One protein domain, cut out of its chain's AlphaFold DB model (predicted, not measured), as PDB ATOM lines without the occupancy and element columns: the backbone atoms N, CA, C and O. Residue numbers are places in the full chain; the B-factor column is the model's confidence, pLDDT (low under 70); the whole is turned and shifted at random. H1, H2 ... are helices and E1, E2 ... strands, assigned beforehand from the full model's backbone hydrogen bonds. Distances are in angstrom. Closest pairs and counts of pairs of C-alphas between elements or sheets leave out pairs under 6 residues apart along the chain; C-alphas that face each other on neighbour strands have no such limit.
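Overview. This is residues 165 to 230, 248 to 280, 307 to 322 and 335 to 353 of the 1119 residues of the protein "Fibronectin type-III domain-containing protein" of Elusimicrobia bacterium GWA2_64_40 (UniProt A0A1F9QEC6). Two parallel strands, E1 and E2, run side by side through the middle, with H1 and H2, nearly in line, packed on E2. H3 and short H4 pack on E1, the antiparallel hairpin of E3 and E4 is next to them, and E4 bends, its last part meeting H5, which also packs on H2. The printed part has 134 residues, with five named helices and four named strands in the order E1 H1 H2 E2 H3 H4 E3 E4 H5, class mixed. It is compact, radius of gyration of the C-alphas 14.7 A, spanning 37 by 35 by 23 A.

Arrangement. Start at E1, residues 165 to 174, parallel to E2, residues 217 to 223, with N 222 and O 168 within hydrogen-bond range at 2.8 A. Between them come H1, residues 184 to 192, and H2, residues 205 to 212: a strand-helix-strand unit, parallel strands joined through helices, its crossover right-handed. H1 and H2 touch, closest C-alphas Phe 191 and Val 205 at 4.8 A. The closest C-alphas of H2 and E2, Lys 206 and Val 219, are 5.1 A apart. For H3, residues 248 to 260, and E1 look at C-alphas 255 and 173, 5.9 A; for H4, residues 266 to 269, and E1 at 269 and 167, 5.6 A. E3, residues 307 to 312, and E4, residues 315 to 322, form a hairpin, N 317 to O 310 within hydrogen-bond range at 2.8 A. H5, residues 341 to 351, touches H2, closest C-alphas Ile 341 and Val 205 at 5.8 A. Every O i to N i+4 pair is within hydrogen-bond range in H1, H2 and H3, and 6 of 7 in H5; H4 is too short for one.

Along the chain. Find C-alpha 165 at (162.092, 113.372, 148.901); E1 runs 28.2 A from there. E4 spans 19.4 A, bending by 63 degrees at residue 318. H5 ends at (166.909, 122.393, 140.697).

Size, cuts and confidence. Cuts leave C-alpha gaps of 13.4 A from 230 to 248, 15.2 A from 280 to 307 and 21.1 A from 322 to 335. H1 to H2 is a long link. No printed residue is under 70 in pLDDT.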
ATOM      1  N   THR A 165     163.264 112.561 149.250       92.94
ATOM      2  CA  THR A 165     162.092 113.372 148.901       92.94
ATOM      3  C   THR A 165     162.492 114.835 148.785       92.94
ATOM      4  O   THR A 165     163.020 115.384 149.744       92.94
ATOM      5  N   MET A 166     162.189 115.454 147.645       92.12
ATOM      6  CA  MET A 166     162.214 116.905 147.453       92.12
ATOM      7  C   MET A 166     160.789 117.433 147.642       92.12
ATOM      8  O   MET A 166     159.878 117.028 146.911       92.12
ATOM      9  N   LYS A 167     160.580 118.329 148.607       92.94
ATOM     10  CA  LYS A 167     159.300 119.010 148.821       92.94
ATOM     11  C   LYS A 167     159.145 120.213 147.886       92.94
ATOM     12  O   LYS A 167     159.732 121.264 148.101       92.94
ATOM     13  N   ASN A 168     158.311 120.092 146.863       95.25
ATOM     14  CA  ASN A 168     158.090 121.190 145.926       95.25
ATOM     15  C   ASN A 168     156.875 122.047 146.331       95.25
ATOM     16  O   ASN A 168     155.736 121.587 146.271       95.25
ATOM     17  N   LEU A 169     157.078 123.296 146.738       97.00
ATOM     18  CA  LEU A 169     155.991 124.243 146.978       97.00
ATOM     19  C   LEU A 169     155.467 124.774 145.639       97.00
ATOM     20  O   LEU A 169     156.183 125.474 144.934       97.00
ATOM     21  N   VAL A 170     154.209 124.479 145.307       98.19
ATOM     22  CA  VAL A 170     153.561 124.925 144.064       98.19
ATOM     23  C   VAL A 170     152.521 125.993 144.391       98.19
ATOM     24  O   VAL A 170     151.403 125.679 144.812       98.19
ATOM     25  N   ILE A 171     152.884 127.260 144.194       98.19
ATOM     26  CA  ILE A 171     152.001 128.406 144.432       98.19
ATOM     27  C   ILE A 171     151.120 128.636 143.202       98.19
ATOM     28  O   ILE A 171     151.625 128.906 142.115       98.19
ATOM     29  N   LEU A 172     149.798 128.572 143.370       98.38
ATOM     30  CA  LEU A 172     148.842 128.939 142.319       98.38
ATOM     31  C   LEU A 172     148.505 130.435 142.429       98.38
ATOM     32  O   LEU A 172     147.867 130.855 143.397       98.38
ATOM     33  N   ALA A 173     148.919 131.252 141.458       97.81
ATOM     34  CA  ALA A 173     148.857 132.715 141.530       97.81
ATOM     35  C   ALA A 173     148.085 133.333 140.351       97.81
ATOM     36  O   ALA A 173     148.512 133.256 139.204       97.81
ATOM     37  N   ARG A 174     146.944 133.986 140.601       96.88
ATOM     38  CA  ARG A 174     146.176 134.670 139.539       96.88
ATOM     39  C   ARG A 174     146.444 136.170 139.520       96.88
ATOM     40  O   ARG A 174     146.482 136.803 140.578       96.88
ATOM     41  N   PHE A 175     146.561 136.742 138.328       97.38
ATOM     42  CA  PHE A 175     146.653 138.193 138.146       97.38
ATOM     43  C   PHE A 175     145.355 138.898 138.575       97.38
ATOM     44  O   PHE A 175     144.279 138.295 138.558       97.38
ATOM     45  N   SER A 176     145.430 140.175 138.963       96.12
ATOM     46  CA  SER A 176     144.270 140.912 139.500       96.12
ATOM     47  C   SER A 176     143.131 141.126 138.492       96.12
ATOM     48  O   SER A 176     141.994 141.384 138.890       96.12
ATOM     49  N   ASP A 177     143.424 140.989 137.198       93.94
ATOM     50  CA  ASP A 177     142.502 141.095 136.069       93.94
ATOM     51  C   ASP A 177     142.032 139.739 135.509       93.94
ATOM     52  O   ASP A 177     141.262 139.712 134.547       93.94
ATOM     53  N   GLN A 178     142.447 138.617 136.110       92.69
ATOM     54  CA  GLN A 178     142.159 137.270 135.614       92.69
ATOM     55  C   GLN A 178     141.476 136.362 136.647       92.69
ATOM     56  O   GLN A 178     141.581 136.523 137.864       92.69
ATOM     57  N   ALA A 179     140.769 135.354 136.133       90.12
ATOM     58  CA  ALA A 179     140.235 134.245 136.910       90.12
ATOM     59  C   ALA A 179     141.018 132.966 136.590       90.12
ATOM     60  O   ALA A 179     141.452 132.777 135.457       90.12
ATOM     61  N   ALA A 180     141.151 132.085 137.580       90.62
ATOM     62  CA  ALA A 180     141.690 130.746 137.372       90.62
ATOM     63  C   ALA A 180     140.721 129.896 136.534       90.62
ATOM     64  O   ALA A 180     139.508 129.913 136.770       90.62
ATOM     65  N   THR A 181     141.267 129.142 135.588       94.00
ATOM     66  CA  THR A 181     140.534 128.274 134.651       94.00
ATOM     67  C   THR A 181     140.464 126.822 135.140       94.00
ATOM     68  O   THR A 181     139.508 126.096 134.851       94.00
ATOM     69  N   HIS A 182     141.445 126.401 135.936       94.50
ATOM     70  CA  HIS A 182     141.620 125.057 136.461       94.50
ATOM     71  C   HIS A 182     141.675 125.046 137.996       94.50
ATOM     72  O   HIS A 182     142.012 126.016 138.679       94.50
ATOM     73  N   SER A 183     141.267 123.918 138.579       95.69
ATOM     74  CA  SER A 183     141.157 123.792 140.033       95.69
ATOM     75  C   SER A 183     142.501 123.456 140.683       95.69
ATOM     76  O   SER A 183     143.338 122.788 140.077       95.69
ATOM     77  N   GLN A 184     142.663 123.807 141.962       96.75
ATOM     78  CA  GLN A 184     143.778 123.322 142.787       96.75
ATOM     79  C   GLN A 184     143.897 121.790 142.741       96.75
ATOM     80  O   GLN A 184     144.999 121.260 142.649       96.75
ATOM     81  N   THR A 185     142.772 121.066 142.735       97.19
ATOM     82  CA  THR A 185     142.747 119.601 142.606       97.19
ATOM     83  C   THR A 185     143.324 119.128 141.270       97.19
ATOM     84  O   THR A 185     144.012 118.114 141.233       97.19
ATOM     85  N   SER A 186     143.087 119.864 140.179       96.44
ATOM     86  CA  SER A 186     143.636 119.556 138.852       96.44
ATOM     87  C   SER A 186     145.164 119.639 138.863       96.44
ATOM     88  O   SER A 186     145.820 118.692 138.436       96.44
ATOM     89  N   PHE A 187     145.726 120.710 139.435       97.56
ATOM     90  CA  PHE A 187     147.175 120.848 139.598       97.56
ATOM     91  C   PHE A 187     147.752 119.846 140.599       97.56
ATOM     92  O   PHE A 187     148.746 119.194 140.298       97.56
ATOM     93  N   ASN A 188     147.108 119.619 141.746       97.94
ATOM     94  CA  ASN A 188     147.551 118.586 142.683       97.94
ATOM     95  C   ASN A 188     147.615 117.200 142.026       97.94
ATOM     96  O   ASN A 188     148.546 116.446 142.293       97.94
ATOM     97  N   ASN A 189     146.673 116.870 141.143       97.44
ATOM     98  CA  ASN A 189     146.726 115.619 140.398       97.44
ATOM     99  C   ASN A 189     147.893 115.606 139.398       97.44
ATOM    100  O   ASN A 189     148.667 114.655 139.397       97.44
ATOM    101  N   LEU A 190     148.079 116.676 138.620       96.81
ATOM    102  CA  LEU A 190     149.195 116.807 137.677       96.81
ATOM    103  C   LEU A 190     150.575 116.663 138.341       96.81
ATOM    104  O   LEU A 190     151.475 116.043 137.772       96.81
ATOM    105  N   PHE A 191     150.750 117.211 139.544       98.06
ATOM    106  CA  PHE A 191     152.016 117.130 140.272       98.06
ATOM    107  C   PHE A 191     152.186 115.811 141.048       98.06
ATOM    108  O   PHE A 191     153.276 115.245 141.031       98.06
ATOM    109  N   ASN A 192     151.138 115.310 141.720       97.50
ATOM    110  CA  ASN A 192     151.257 114.255 142.742       97.50
ATOM    111  C   ASN A 192     150.519 112.934 142.460       97.50
ATOM    112  O   ASN A 192     150.772 111.958 143.177       97.50
ATOM    113  N   GLN A 193     149.560 112.880 141.527       97.50
ATOM    114  CA  GLN A 193     148.750 111.672 141.330       97.50
ATOM    115  C   GLN A 193     149.572 110.595 140.622       97.50
ATOM    116  O   GLN A 193     149.850 110.702 139.434       97.50
ATOM    117  N   VAL A 194     149.858 109.506 141.339       94.25
ATOM    118  CA  VAL A 194     150.508 108.326 140.759       94.25
ATOM    119  C   VAL A 194     149.637 107.736 139.648       94.25
ATOM    120  O   VAL A 194     148.467 107.412 139.877       94.25
ATOM    121  N   GLY A 195     150.203 107.605 138.449       91.38
ATOM    122  CA  GLY A 195     149.493 107.161 137.248       91.38
ATOM    123  C   GLY A 195     148.532 108.211 136.675       91.38
ATOM    124  O   GLY A 195     147.467 107.854 136.164       91.38
ATOM    125  N   TYR A 196     148.855 109.502 136.798       94.75
ATOM    126  CA  TYR A 196     148.093 110.589 136.173       94.75
ATOM    127  C   TYR A 196     148.074 110.454 134.643       94.75
ATOM    128  O   TYR A 196     149.119 110.376 134.010       94.75
ATOM    129  N   ASN A 197     146.883 110.447 134.042       92.62
ATOM    130  CA  ASN A 197     146.699 110.162 132.614       92.62
ATOM    131  C   ASN A 197     145.689 111.088 131.909       92.62
ATOM    132  O   ASN A 197     145.145 110.755 130.851       92.62
ATOM    133  N   LEU A 198     145.395 112.244 132.510       88.75
ATOM    134  CA  LEU A 198     144.507 113.237 131.912       88.75
ATOM    135  C   LEU A 198     145.172 113.862 130.676       88.75
ATOM    136  O   LEU A 198     146.381 114.075 130.661       88.75
ATOM    137  N   ASP A 199     144.369 114.177 129.655       83.88
ATOM    138  CA  ASP A 199     144.812 114.913 128.459       83.88
ATOM    139  C   ASP A 199     146.010 114.268 127.719       83.88
ATOM    140  O   ASP A 199     146.818 114.946 127.090       83.88
ATOM    141  N   GLY A 200     146.123 112.936 127.790       84.62
ATOM    142  CA  GLY A 200     147.173 112.167 127.113       84.62
ATOM    143  C   GLY A 200     148.507 112.084 127.859       84.62
ATOM    144  O   GLY A 200     149.437 111.483 127.325       84.62
ATOM    145  N   ALA A 201     148.608 112.643 129.072       89.62
ATOM    146  CA  ALA A 201     149.800 112.518 129.906       89.62
ATOM    147  C   ALA A 201     150.144 111.044 130.207       89.62
ATOM    148  O   ALA A 201     149.251 110.220 130.413       89.62
ATOM    149  N   VAL A 202     151.439 110.717 130.256       93.50
ATOM    150  CA  VAL A 202     151.923 109.368 130.626       93.50
ATOM    151  C   VAL A 202     152.013 109.174 132.148       93.50
ATOM    152  O   VAL A 202     151.889 108.051 132.636       93.50
ATOM    153  N   GLY A 203     152.164 110.265 132.898       96.38
ATOM    154  CA  GLY A 203     152.182 110.284 134.359       96.38
ATOM    155  C   GLY A 203     152.188 111.713 134.907       96.38
ATOM    156  O   GLY A 203     152.079 112.685 134.156       96.38
ATOM    157  N   SER A 204     152.310 111.836 136.226       97.94
ATOM    158  CA  SER A 204     152.500 113.103 136.943       97.94
ATOM    159  C   SER A 204     153.974 113.531 136.972       97.94
ATOM    160  O   SER A 204     154.864 112.742 136.651       97.94
ATOM    161  N   VAL A 205     154.255 114.754 137.437       98.12
ATOM    162  CA  VAL A 205     155.632 115.211 137.736       98.12
ATOM    163  C   VAL A 205     156.329 114.238 138.698       98.12
ATOM    164  O   VAL A 205     157.481 113.854 138.495       98.12
ATOM    165  N   LYS A 206     155.602 113.765 139.717       98.19
ATOM    166  CA  LYS A 206     156.076 112.737 140.644       98.19
ATOM    167  C   LYS A 206     156.391 111.407 139.952       98.19
ATOM    168  O   LYS A 206     157.436 110.827 140.238       98.19
ATOM    169  N   ASP A 207     155.521 110.925 139.063       98.25
ATOM    170  CA  ASP A 207     155.768 109.685 138.310       98.25
ATOM    171  C   ASP A 207     157.017 109.808 137.426       98.25
ATOM    172  O   ASP A 207     157.828 108.883 137.394       98.25
ATOM    173  N   TYR A 208     157.207 110.961 136.768       98.38
ATOM    174  CA  TYR A 208     158.379 111.226 135.931       98.38
ATOM    175  C   TYR A 208     159.679 111.071 136.719       98.38
ATOM    176  O   TYR A 208     160.536 110.265 136.352       98.38
ATOM    177  N   PHE A 209     159.816 111.792 137.838       97.88
ATOM    178  CA  PHE A 209     161.038 111.735 138.641       97.88
ATOM    179  C   PHE A 209     161.253 110.380 139.317       97.88
ATOM    180  O   PHE A 209     162.400 109.942 139.408       97.88
ATOM    181  N   LEU A 210     160.188 109.663 139.692       96.81
ATOM    182  CA  LEU A 210     160.298 108.280 140.164       96.81
ATOM    183  C   LEU A 210     160.842 107.341 139.074       96.81
ATOM    184  O   LEU A 210     161.726 106.536 139.366       96.81
ATOM    185  N   GLU A 211     160.371 107.445 137.828       97.06
ATOM    186  CA  GLU A 211     160.834 106.585 136.732       97.06
ATOM    187  C   GLU A 211     162.266 106.935 136.290       97.06
ATOM    188  O   GLU A 211     163.143 106.068 136.276       97.06
ATOM    189  N   THR A 212     162.553 108.208 135.989       96.00
ATOM    190  CA  THR A 212     163.859 108.597 135.428       96.00
ATOM    191  C   THR A 212     165.019 108.485 136.431       96.00
ATOM    192  O   THR A 212     166.171 108.324 136.013       96.00
ATOM    193  N   SER A 213     164.730 108.520 137.740       96.50
ATOM    194  CA  SER A 213     165.718 108.341 138.817       96.50
ATOM    195  C   SER A 213     165.821 106.908 139.351       96.50
ATOM    196  O   SER A 213     166.597 106.670 140.276       96.50
ATOM    197  N   TYR A 214     165.058 105.949 138.810       96.06
ATOM    198  CA  TYR A 214     164.971 104.568 139.321       96.06
ATOM    199  C   TYR A 214     164.483 104.486 140.781       96.06
ATOM    200  O   TYR A 214     164.921 103.639 141.558       96.06
ATOM    201  N   GLY A 215     163.584 105.395 141.165       95.00
ATOM    202  CA  GLY A 215     163.048 105.525 142.521       95.00
ATOM    203  C   GLY A 215     163.976 106.224 143.520       95.00
ATOM    204  O   GLY A 215     163.625 106.294 144.696       95.00
ATOM    205  N   ASN A 216     165.131 106.748 143.091       92.19
ATOM    206  CA  ASN A 216     166.042 107.473 143.981       92.19
ATOM    207  C   ASN A 216     165.454 108.806 144.463       92.19
ATOM    208  O   ASN A 216     165.649 109.151 145.626       92.19
ATOM    209  N   LEU A 217     164.747 109.541 143.596       95.19
ATOM    210  CA  LEU A 217     164.137 110.836 143.897       95.19
ATOM    211  C   LEU A 217     162.607 110.761 143.821       95.19
ATOM    212  O   LEU A 217     162.033 110.365 142.808       95.19
ATOM    213  N   THR A 218     161.947 111.232 144.877       95.62
ATOM    214  CA  THR A 218     160.517 111.545 144.892       95.62
ATOM    215  C   THR A 218     160.332 113.057 144.941       95.62
ATOM    216  O   THR A 218     160.597 113.675 145.969       95.62
ATOM    217  N   VAL A 219     159.813 113.661 143.873       95.75
ATOM    218  CA  VAL A 219     159.272 115.027 143.955       95.75
ATOM    219  C   VAL A 219     157.879 114.937 144.579       95.75
ATOM    220  O   VAL A 219     156.996 114.254 144.058       95.75
ATOM    221  N   GLN A 220     157.686 115.576 145.733       94.94
ATOM    222  CA  GLN A 220     156.413 115.613 146.453       94.94
ATOM    223  C   GLN A 220     155.946 117.060 146.565       94.94
ATOM    224  O   GLN A 220     156.544 117.850 147.287       94.94
ATOM    225  N   SER A 221     154.870 117.407 145.863       96.81
ATOM    226  CA  SER A 221     154.428 118.797 145.771       96.81
ATOM    227  C   SER A 221     153.369 119.166 146.809       96.81
ATOM    228  O   SER A 221     152.433 118.402 147.049       96.81
ATOM    229  N   VAL A 222     153.455 120.374 147.364       95.81
ATOM    230  CA  VAL A 222     152.382 121.023 148.129       95.81
ATOM    231  C   VAL A 222     151.751 122.080 147.228       95.81
ATOM    232  O   VAL A 222     152.335 123.136 147.011       95.81
ATOM    233  N   VAL A 223     150.572 121.788 146.672       97.81
ATOM    234  CA  VAL A 223     149.863 122.710 145.769       97.81
ATOM    235  C   VAL A 223     148.920 123.607 146.567       97.81
ATOM    236  O   VAL A 223     147.999 123.110 147.220       97.81
ATOM    237  N   THR A 224     149.133 124.923 146.516       97.62
ATOM    238  CA  THR A 224     148.380 125.903 147.315       97.62
ATOM    239  C   THR A 224     146.979 126.163 146.760       97.62
ATOM    240  O   THR A 224     146.658 125.837 145.617       97.62
ATOM    241  N   ALA A 225     146.128 126.813 147.557       96.00
ATOM    242  CA  ALA A 225     144.956 127.486 147.007       96.00
ATOM    243  C   ALA A 225     145.386 128.678 146.126       96.00
ATOM    244  O   ALA A 225     146.492 129.202 146.275       96.00
ATOM    245  N   TRP A 226     144.495 129.120 145.233       97.81
ATOM    246  CA  TRP A 226     144.728 130.274 144.362       97.81
ATOM    247  C   TRP A 226     144.827 131.589 145.149       97.81
ATOM    248  O   TRP A 226     143.819 132.064 145.685       97.81
ATOM    249  N   VAL A 227     146.005 132.215 145.145       97.69
ATOM    250  CA  VAL A 227     146.223 133.573 145.667       97.69
ATOM    251  C   VAL A 227     145.998 134.616 144.568       97.69
ATOM    252  O   VAL A 227     146.297 134.371 143.401       97.69
ATOM    253  N   THR A 228     145.445 135.782 144.917       97.25
ATOM    254  CA  THR A 228     145.292 136.906 143.972       97.25
ATOM    255  C   THR A 228     146.476 137.855 144.107       97.25
ATOM    256  O   THR A 228     146.709 138.393 145.188       97.25
ATOM    257  N   LEU A 229     147.181 138.100 143.005       97.44
ATOM    258  CA  LEU A 229     148.267 139.072 142.925       97.44
ATOM    259  C   LEU A 229     147.731 140.517 142.930       97.44
ATOM    260  O   LEU A 229     146.609 140.757 142.480       97.44
ATOM    261  N   PRO A 230     148.505 141.503 143.420       96.25
ATOM    262  CA  PRO A 230     148.057 142.892 143.501       96.25
ATOM    263  C   PRO A 230     147.986 143.602 142.139       96.25
ATOM    264  O   PRO A 230     147.215 144.552 142.005       96.25
ATOM    265  N   PRO A 248     158.921 139.461 136.160       87.62
ATOM    266  CA  PRO A 248     158.475 138.127 136.586       87.62
ATOM    267  C   PRO A 248     158.912 137.790 138.027       87.62
ATOM    268  O   PRO A 248     158.144 137.239 138.809       87.62
ATOM    269  N   ARG A 249     160.094 138.252 138.460       87.50
ATOM    270  CA  ARG A 249     160.528 138.163 139.871       87.50
ATOM    271  C   ARG A 249     159.601 138.886 140.853       87.50
ATOM    272  O   ARG A 249     159.526 138.509 142.020       87.50
ATOM    273  N   GLU A 250     158.951 139.964 140.417       91.69
ATOM    274  CA  GLU A 250     157.999 140.707 141.247       91.69
ATOM    275  C   GLU A 250     156.681 139.943 141.363       91.69
ATOM    276  O   GLU A 250     156.129 139.898 142.456       91.69
ATOM    277  N   MET A 251     156.254 139.244 140.304       95.19
ATOM    278  CA  MET A 251     155.136 138.299 140.369       95.19
ATOM    279  C   MET A 251     155.395 137.216 141.420       95.19
ATOM    280  O   MET A 251     154.541 136.977 142.266       95.19
ATOM    281  N   VAL A 252     156.576 136.592 141.406       95.50
ATOM    282  CA  VAL A 252     156.925 135.531 142.367       95.50
ATOM    283  C   VAL A 252     157.013 136.069 143.795       95.50
ATOM    284  O   VAL A 252     156.461 135.463 144.710       95.50
ATOM    285  N   ARG A 253     157.624 137.244 143.999       94.88
ATOM    286  CA  ARG A 253     157.622 137.916 145.309       94.88
ATOM    287  C   ARG A 253     156.200 138.199 145.796       94.88
ATOM    288  O   ARG A 253     155.895 137.945 146.957       94.88
ATOM    289  N   ASP A 254     155.338 138.716 144.928       96.94
ATOM    290  CA  ASP A 254     153.953 139.025 145.271       96.94
ATOM    291  C   ASP A 254     153.123 137.751 145.511       96.94
ATOM    292  O   ASP A 254     152.261 137.757 146.387       96.94
ATOM    293  N   ALA A 255     153.414 136.649 144.812       97.38
ATOM    294  CA  ALA A 255     152.801 135.338 145.034       97.38
ATOM    295  C   ALA A 255     153.166 134.771 146.414       97.38
ATOM    296  O   ALA A 255     152.275 134.365 147.159       97.38
ATOM    297  N   ILE A 256     154.452 134.811 146.786       97.25
ATOM    298  CA  ILE A 256     154.931 134.409 148.119       97.25
ATOM    299  C   ILE A 256     154.291 135.296 149.197       97.25
ATOM    300  O   ILE A 256     153.717 134.778 150.150       97.25
ATOM    301  N   ASN A 257     154.294 136.621 149.022       96.88
ATOM    302  CA  ASN A 257     153.689 137.558 149.976       96.88
ATOM    303  C   ASN A 257     152.163 137.379 150.116       96.88
ATOM    304  O   ASN A 257     151.613 137.561 151.201       96.88
ATOM    305  N   ALA A 258     151.458 137.044 149.031       97.06
ATOM    306  CA  ALA A 258     150.021 136.777 149.063       97.06
ATOM    307  C   ALA A 258     149.696 135.420 149.713       97.06
ATOM    308  O   ALA A 258     148.645 135.278 150.341       97.06
ATOM    309  N   LEU A 259     150.601 134.444 149.596       97.25
ATOM    310  CA  LEU A 259     150.516 133.149 150.267       97.25
ATOM    311  C   LEU A 259     150.809 133.273 151.775       97.25
ATOM    312  O   LEU A 259     150.014 132.785 152.578       97.25
ATOM    313  N   GLU A 260     151.842 134.023 152.162       96.12
ATOM    314  CA  GLU A 260     152.112 134.458 153.544       96.12
ATOM    315  C   GLU A 260     150.880 135.139 154.158       96.12
ATOM    316  O   GLU A 260     150.373 134.729 155.201       96.12
ATOM    317  N   ALA A 261     150.296 136.115 153.455       94.88
ATOM    318  CA  ALA A 261     149.090 136.811 153.907       94.88
ATOM    319  C   ALA A 261     147.844 135.903 154.026       94.88
ATOM    320  O   ALA A 261     146.853 136.308 154.639       94.88
ATOM    321  N   SER A 262     147.874 134.688 153.462       93.81
ATOM    322  CA  SER A 262     146.836 133.666 153.652       93.81
ATOM    323  C   SER A 262     147.036 132.803 154.910       93.81
ATOM    324  O   SER A 262     146.129 132.055 155.276       93.81
ATOM    325  N   GLY A 263     148.180 132.937 155.594       92.25
ATOM    326  CA  GLY A 263     148.558 132.147 156.770       92.25
ATOM    327  C   GLY A 263     149.171 130.787 156.425       92.25
ATOM    328  O   GLY A 263     148.930 129.814 157.140       92.25
ATOM    329  N   PHE A 264     149.894 130.693 155.307       94.75
ATOM    330  CA  PHE A 264     150.610 129.481 154.915       94.75
ATOM    331  C   PHE A 264     151.956 129.384 155.639       94.75
ATOM    332  O   PHE A 264     152.778 130.277 155.507       94.75
ATOM    333  N   ASP A 265     152.185 128.273 156.337       93.44
ATOM    334  CA  ASP A 265     153.452 127.966 157.008       93.44
ATOM    335  C   ASP A 265     154.508 127.494 155.991       93.44
ATOM    336  O   ASP A 265     154.413 126.382 155.458       93.44
ATOM    337  N   PHE A 266     155.515 128.320 155.711       92.06
ATOM    338  CA  PHE A 266     156.598 128.006 154.772       92.06
ATOM    339  C   PHE A 266     157.589 126.964 155.304       92.06
ATOM    340  O   PHE A 266     158.258 126.317 154.493       92.06
ATOM    341  N   SER A 267     157.633 126.703 156.618       88.44
ATOM    342  CA  SER A 267     158.506 125.667 157.193       88.44
ATOM    343  C   SER A 267     158.182 124.267 156.668       88.44
ATOM    344  O   SER A 267     159.048 123.396 156.591       88.44
ATOM    345  N   GLN A 268     156.948 124.051 156.198       88.19
ATOM    346  CA  GLN A 268     156.560 122.782 155.596       88.19
ATOM    347  C   GLN A 268     157.272 122.492 154.265       88.19
ATOM    348  O   GLN A 268     157.315 121.322 153.887       88.19
ATOM    349  N   ALA A 269     157.802 123.509 153.570       85.06
ATOM    350  CA  ALA A 269     158.451 123.406 152.259       85.06
ATOM    351  C   ALA A 269     159.978 123.208 152.326       85.06
ATOM    352  O   ALA A 269     160.586 122.878 151.311       85.06
ATOM    353  N   ASP A 270     160.580 123.337 153.509       87.62
ATOM    354  CA  ASP A 270     161.914 122.808 153.803       87.62
ATOM    355  C   ASP A 270     161.763 121.318 154.171       87.62
ATOM    356  O   ASP A 270     161.053 120.943 155.116       87.62
ATOM    357  N   GLY A 271     162.310 120.426 153.347       81.56
ATOM    358  CA  GLY A 271     162.235 118.978 153.538       81.56
ATOM    359  C   GLY A 271     163.473 118.369 154.173       81.56
ATOM    360  O   GLY A 271     163.360 117.316 154.812       81.56
ATOM    361  N   ASN A 272     164.622 119.023 154.029       80.94
ATOM    362  CA  ASN A 272     165.923 118.519 154.460       80.94
ATOM    363  C   ASN A 272     166.434 119.173 155.769       80.94
ATOM    364  O   ASN A 272     167.342 118.627 156.402       80.94
ATOM    365  N   GLY A 273     165.809 120.266 156.213       82.88
ATOM    366  CA  GLY A 273     166.140 121.054 157.397       82.88
ATOM    367  C   GLY A 273     167.303 122.034 157.210       82.88
ATOM    368  O   GLY A 273     167.964 122.351 158.203       82.88
ATOM    369  N   ASP A 274     167.616 122.453 155.978       80.25
ATOM    370  CA  ASP A 274     168.740 123.353 155.675       80.25
ATOM    371  C   ASP A 274     168.395 124.854 155.735       80.25
ATOM    372  O   ASP A 274     169.306 125.689 155.740       80.25
ATOM    373  N   GLY A 275     167.110 125.196 155.890       83.25
ATOM    374  CA  GLY A 275     166.620 126.571 155.945       83.25
ATOM    375  C   GLY A 275     166.293 127.185 154.581       83.25
ATOM    376  O   GLY A 275     166.018 128.383 154.527       83.25
ATOM    377  N   GLU A 276     166.294 126.414 153.492       85.19
ATOM    378  CA  GLU A 276     165.811 126.807 152.163       85.19
ATOM    379  C   GLU A 276     164.566 126.002 151.755       85.19
ATOM    380  O   GLU A 276     164.299 124.909 152.250       85.19
ATOM    381  N   VAL A 277     163.788 126.526 150.806       87.62
ATOM    382  CA  VAL A 277     162.732 125.738 150.156       87.62
ATOM    383  C   VAL A 277     163.352 124.693 149.213       87.62
ATOM    384  O   VAL A 277     164.065 125.032 148.261       87.62
ATOM    385  N   ASP A 278     163.006 123.419 149.436       87.00
ATOM    386  CA  ASP A 278     163.444 122.239 148.668       87.00
ATOM    387  C   ASP A 278     163.196 122.377 147.150       87.00
ATOM    388  O   ASP A 278     163.995 121.893 146.343       87.00
ATOM    389  N   GLY A 279     162.095 123.031 146.764       90.38
ATOM    390  CA  GLY A 279     161.707 123.392 145.396       90.38
ATOM    391  C   GLY A 279     160.532 124.379 145.404       90.38
ATOM    392  O   GLY A 279     159.646 124.263 146.247       90.38
ATOM    393  N   LEU A 280     160.539 125.374 144.512       94.06
ATOM    394  CA  LEU A 280     159.515 126.423 144.444       94.06
ATOM    395  C   LEU A 280     159.020 126.612 143.005       94.06
ATOM    396  O   LEU A 280     159.725 127.173 142.168       94.06
ATOM    397  N   ILE A 307     166.556 138.337 143.388       72.62
ATOM    398  CA  ILE A 307     167.714 139.212 143.696       72.62
ATOM    399  C   ILE A 307     167.793 139.530 145.198       72.62
ATOM    400  O   ILE A 307     168.879 139.607 145.768       72.62
ATOM    401  N   THR A 308     166.629 139.702 145.825       77.50
ATOM    402  CA  THR A 308     166.471 139.746 147.278       77.50
ATOM    403  C   THR A 308     165.580 138.565 147.655       77.50
ATOM    404  O   THR A 308     164.365 138.667 147.467       77.50
ATOM    405  N   PRO A 309     166.162 137.449 148.125       83.94
ATOM    406  CA  PRO A 309     165.418 136.309 148.645       83.94
ATOM    407  C   PRO A 309     164.452 136.729 149.752       83.94
ATOM    408  O   PRO A 309     164.739 137.657 150.516       83.94
ATOM    409  N   LEU A 310     163.323 136.035 149.847       88.06
ATOM    410  CA  LEU A 310     162.387 136.189 150.960       88.06
ATOM    411  C   LEU A 310     162.675 135.132 152.022       88.06
ATOM    412  O   LEU A 310     163.186 134.059 151.708       88.06
ATOM    413  N   THR A 311     162.320 135.425 153.269       91.25
ATOM    414  CA  THR A 311     162.383 134.459 154.367       91.25
ATOM    415  C   THR A 311     161.129 134.596 155.212       91.25
ATOM    416  O   THR A 311     160.914 135.645 155.820       91.25
ATOM    417  N   TYR A 312     160.330 133.533 155.244       91.88
ATOM    418  CA  TYR A 312     159.133 133.380 156.072       91.88
ATOM    419  C   TYR A 312     159.253 132.055 156.833       91.88
ATOM    420  O   TYR A 312     159.900 131.127 156.353       91.88
ATOM    421  N   ASP A 313     158.749 132.001 158.067       92.00
ATOM    422  CA  ASP A 313     158.813 130.823 158.959       92.00
ATOM    423  C   ASP A 313     160.203 130.178 159.133       92.00
ATOM    424  O   ASP A 313     160.342 128.983 159.384       92.00
ATOM    425  N   GLY A 314     161.261 130.988 159.018       84.56
ATOM    426  CA  GLY A 314     162.652 130.534 159.112       84.56
ATOM    427  C   GLY A 314     163.214 129.902 157.835       84.56
ATOM    428  O   GLY A 314     164.397 129.575 157.823       84.56
ATOM    429  N   VAL A 315     162.419 129.793 156.766       89.19
ATOM    430  CA  VAL A 315     162.815 129.204 155.481       89.19
ATOM    431  C   VAL A 315     162.986 130.281 154.412       89.19
ATOM    432  O   VAL A 315     162.148 131.168 154.234       89.19
ATOM    433  N   ARG A 316     164.104 130.213 153.690       89.62
ATOM    434  CA  ARG A 316     164.496 131.132 152.625       89.62
ATOM    435  C   ARG A 316     164.042 130.635 151.250       89.62
ATOM    436  O   ARG A 316     163.987 129.445 150.958       89.62
ATOM    437  N   MET A 317     163.686 131.594 150.403       88.69
ATOM    438  CA  MET A 317     163.222 131.401 149.032       88.69
ATOM    439  C   MET A 317     164.055 132.283 148.105       88.69
ATOM    440  O   MET A 317     163.864 133.500 148.056       88.69
ATOM    441  N   GLU A 318     164.991 131.669 147.380       83.12
ATOM    442  CA  GLU A 318     165.796 132.318 146.334       83.12
ATOM    443  C   GLU A 318     165.426 131.794 144.946       83.12
ATOM    444  O   GLU A 318     164.909 132.557 144.132       83.12
ATOM    445  N   ALA A 319     165.682 130.511 144.675       84.06
ATOM    446  CA  ALA A 319     165.464 129.910 143.363       84.06
ATOM    447  C   ALA A 319     164.034 129.372 143.206       84.06
ATOM    448  O   ALA A 319     163.563 128.595 144.035       84.06
ATOM    449  N   TYR A 320     163.387 129.758 142.109       89.81
ATOM    450  CA  TYR A 320     162.047 129.349 141.698       89.81
ATOM    451  C   TYR A 320     162.045 128.911 140.230       89.81
ATOM    452  O   TYR A 320     162.977 129.243 139.495       89.81
ATOM    453  N   HIS A 321     160.974 128.252 139.792       93.00
ATOM    454  CA  HIS A 321     160.536 128.272 138.395       93.00
ATOM    455  C   HIS A 321     159.052 128.638 138.285       93.00
ATOM    456  O   HIS A 321     158.329 128.640 139.287       93.00
ATOM    457  N   THR A 322     158.614 129.044 137.097       93.62
ATOM    458  CA  THR A 322     157.237 129.473 136.856       93.62
ATOM    459  C   THR A 322     156.734 129.045 135.487       93.62
ATOM    460  O   THR A 322     157.487 129.056 134.518       93.62
ATOM    461  N   SER A 335     142.676 124.006 121.082       78.56
ATOM    462  CA  SER A 335     144.042 123.642 121.487       78.56
ATOM    463  C   SER A 335     144.279 123.762 122.994       78.56
ATOM    464  O   SER A 335     145.275 123.235 123.488       78.56
ATOM    465  N   GLN A 336     143.374 124.448 123.700       88.50
ATOM    466  CA  GLN A 336     143.572 124.890 125.074       88.50
ATOM    467  C   GLN A 336     143.298 123.769 126.076       88.50
ATOM    468  O   GLN A 336     142.358 122.986 125.921       88.50
ATOM    469  N   GLY A 337     144.099 123.724 127.134       89.56
ATOM    470  CA  GLY A 337     143.956 122.772 128.229       89.56
ATOM    471  C   GLY A 337     144.795 123.186 129.431       89.56
ATOM    472  O   GLY A 337     145.457 124.222 129.397       89.56
ATOM    473  N   ILE A 338     144.800 122.351 130.470       92.38
ATOM    474  CA  ILE A 338     145.744 122.518 131.577       92.38
ATOM    475  C   ILE A 338     147.165 122.302 131.055       92.38
ATOM    476  O   ILE A 338     147.387 121.394 130.247       92.38
ATOM    477  N   SER A 339     148.114 123.120 131.511       91.00
ATOM    478  CA  SER A 339     149.541 122.907 131.253       91.00
ATOM    479  C   SER A 339     149.968 121.472 131.552       91.00
ATOM    480  O   SER A 339     149.353 120.784 132.365       91.00
ATOM    481  N   ARG A 340     151.002 120.989 130.861       91.06
ATOM    482  CA  ARG A 340     151.469 119.598 130.946       91.06
ATOM    483  C   ARG A 340     152.833 119.501 131.614       91.06
ATOM    484  O   ARG A 340     153.555 120.481 131.754       91.06
ATOM    485  N   ILE A 341     153.173 118.284 132.031       94.50
ATOM    486  CA  ILE A 341     154.333 118.014 132.884       94.50
ATOM    487  C   ILE A 341     155.687 118.298 132.221       94.50
ATOM    488  O   ILE A 341     156.665 118.437 132.942       94.50
ATOM    489  N   GLY A 342     155.770 118.364 130.888       93.25
ATOM    490  CA  GLY A 342     157.038 118.434 130.158       93.25
ATOM    491  C   GLY A 342     157.919 119.632 130.511       93.25
ATOM    492  O   GLY A 342     159.069 119.443 130.910       93.25
ATOM    493  N   VAL A 343     157.357 120.843 130.433       90.88
ATOM    494  CA  VAL A 343     158.020 122.095 130.850       90.88
ATOM    495  C   VAL A 343     158.363 122.036 132.340       90.88
ATOM    496  O   VAL A 343     159.519 122.163 132.717       90.88
ATOM    497  N   ILE A 344     157.384 121.690 133.178       95.12
ATOM    498  CA  ILE A 344     157.541 121.611 134.638       95.12
ATOM    499  C   ILE A 344     158.678 120.659 135.049       95.12
ATOM    500  O   ILE A 344     159.446 120.952 135.965       95.12
ATOM    501  N   CYS A 345     158.825 119.517 134.370       96.12
ATOM    502  CA  CYS A 345     159.907 118.567 134.629       96.12
ATOM    503  C   CYS A 345     161.266 119.096 134.152       96.12
ATOM    504  O   CYS A 345     162.262 118.865 134.835       96.12
ATOM    505  N   HIS A 346     161.314 119.803 133.018       93.12
ATOM    506  CA  HIS A 346     162.519 120.471 132.517       93.12
ATOM    507  C   HIS A 346     163.021 121.517 133.523       93.12
ATOM    508  O   HIS A 346     164.151 121.405 133.998       93.12
ATOM    509  N   GLU A 347     162.145 122.422 133.969       89.19
ATOM    510  CA  GLU A 347     162.485 123.453 134.956       89.19
ATOM    511  C   GLU A 347     162.877 122.851 136.322       89.19
ATOM    512  O   GLU A 347     163.876 123.244 136.933       89.19
ATOM    513  N   THR A 348     162.173 121.801 136.771       91.44
ATOM    514  CA  THR A 348     162.569 121.020 137.964       91.44
ATOM    515  C   THR A 348     163.957 120.376 137.786       91.44
ATOM    516  O   THR A 348     164.708 120.226 138.752       91.44
ATOM    517  N   GLY A 349     164.356 120.036 136.557       89.69
ATOM    518  CA  GLY A 349     165.691 119.536 136.223       89.69
ATOM    519  C   GLY A 349     166.818 120.523 136.553       89.69
ATOM    520  O   GLY A 349     167.908 120.099 136.953       89.69
ATOM    521  N   HIS A 350     166.566 121.833 136.492       83.94
ATOM    522  CA  HIS A 350     167.545 122.845 136.901       83.94
ATOM    523  C   HIS A 350     167.747 122.896 138.424       83.94
ATOM    524  O   HIS A 350     168.881 123.104 138.865       83.94
ATOM    525  N   PHE A 351     166.729 122.584 139.243       84.25
ATOM    526  CA  PHE A 351     166.909 122.393 140.697       84.25
ATOM    527  C   PHE A 351     167.844 121.218 141.033       84.25
ATOM    528  O   PHE A 351     168.468 121.208 142.095       84.25
ATOM    529  N   LEU A 352     167.999 120.253 140.120       86.06
ATOM    530  CA  LEU A 352     168.968 119.156 140.239       86.06
ATOM    531  C   LEU A 352     170.396 119.566 139.829       86.06
ATOM    532  O   LEU A 352     171.320 118.757 139.886       86.06
ATOM    533  N   GLY A 353     170.596 120.821 139.417       82.06
ATOM    534  CA  GLY A 353     171.885 121.347 138.980       82.06
ATOM    535  C   GLY A 353     172.230 121.042 137.521       82.06
ATOM    536  O   GLY A 353     173.393 121.203 137.142       82.06
TER     537      GLY A 353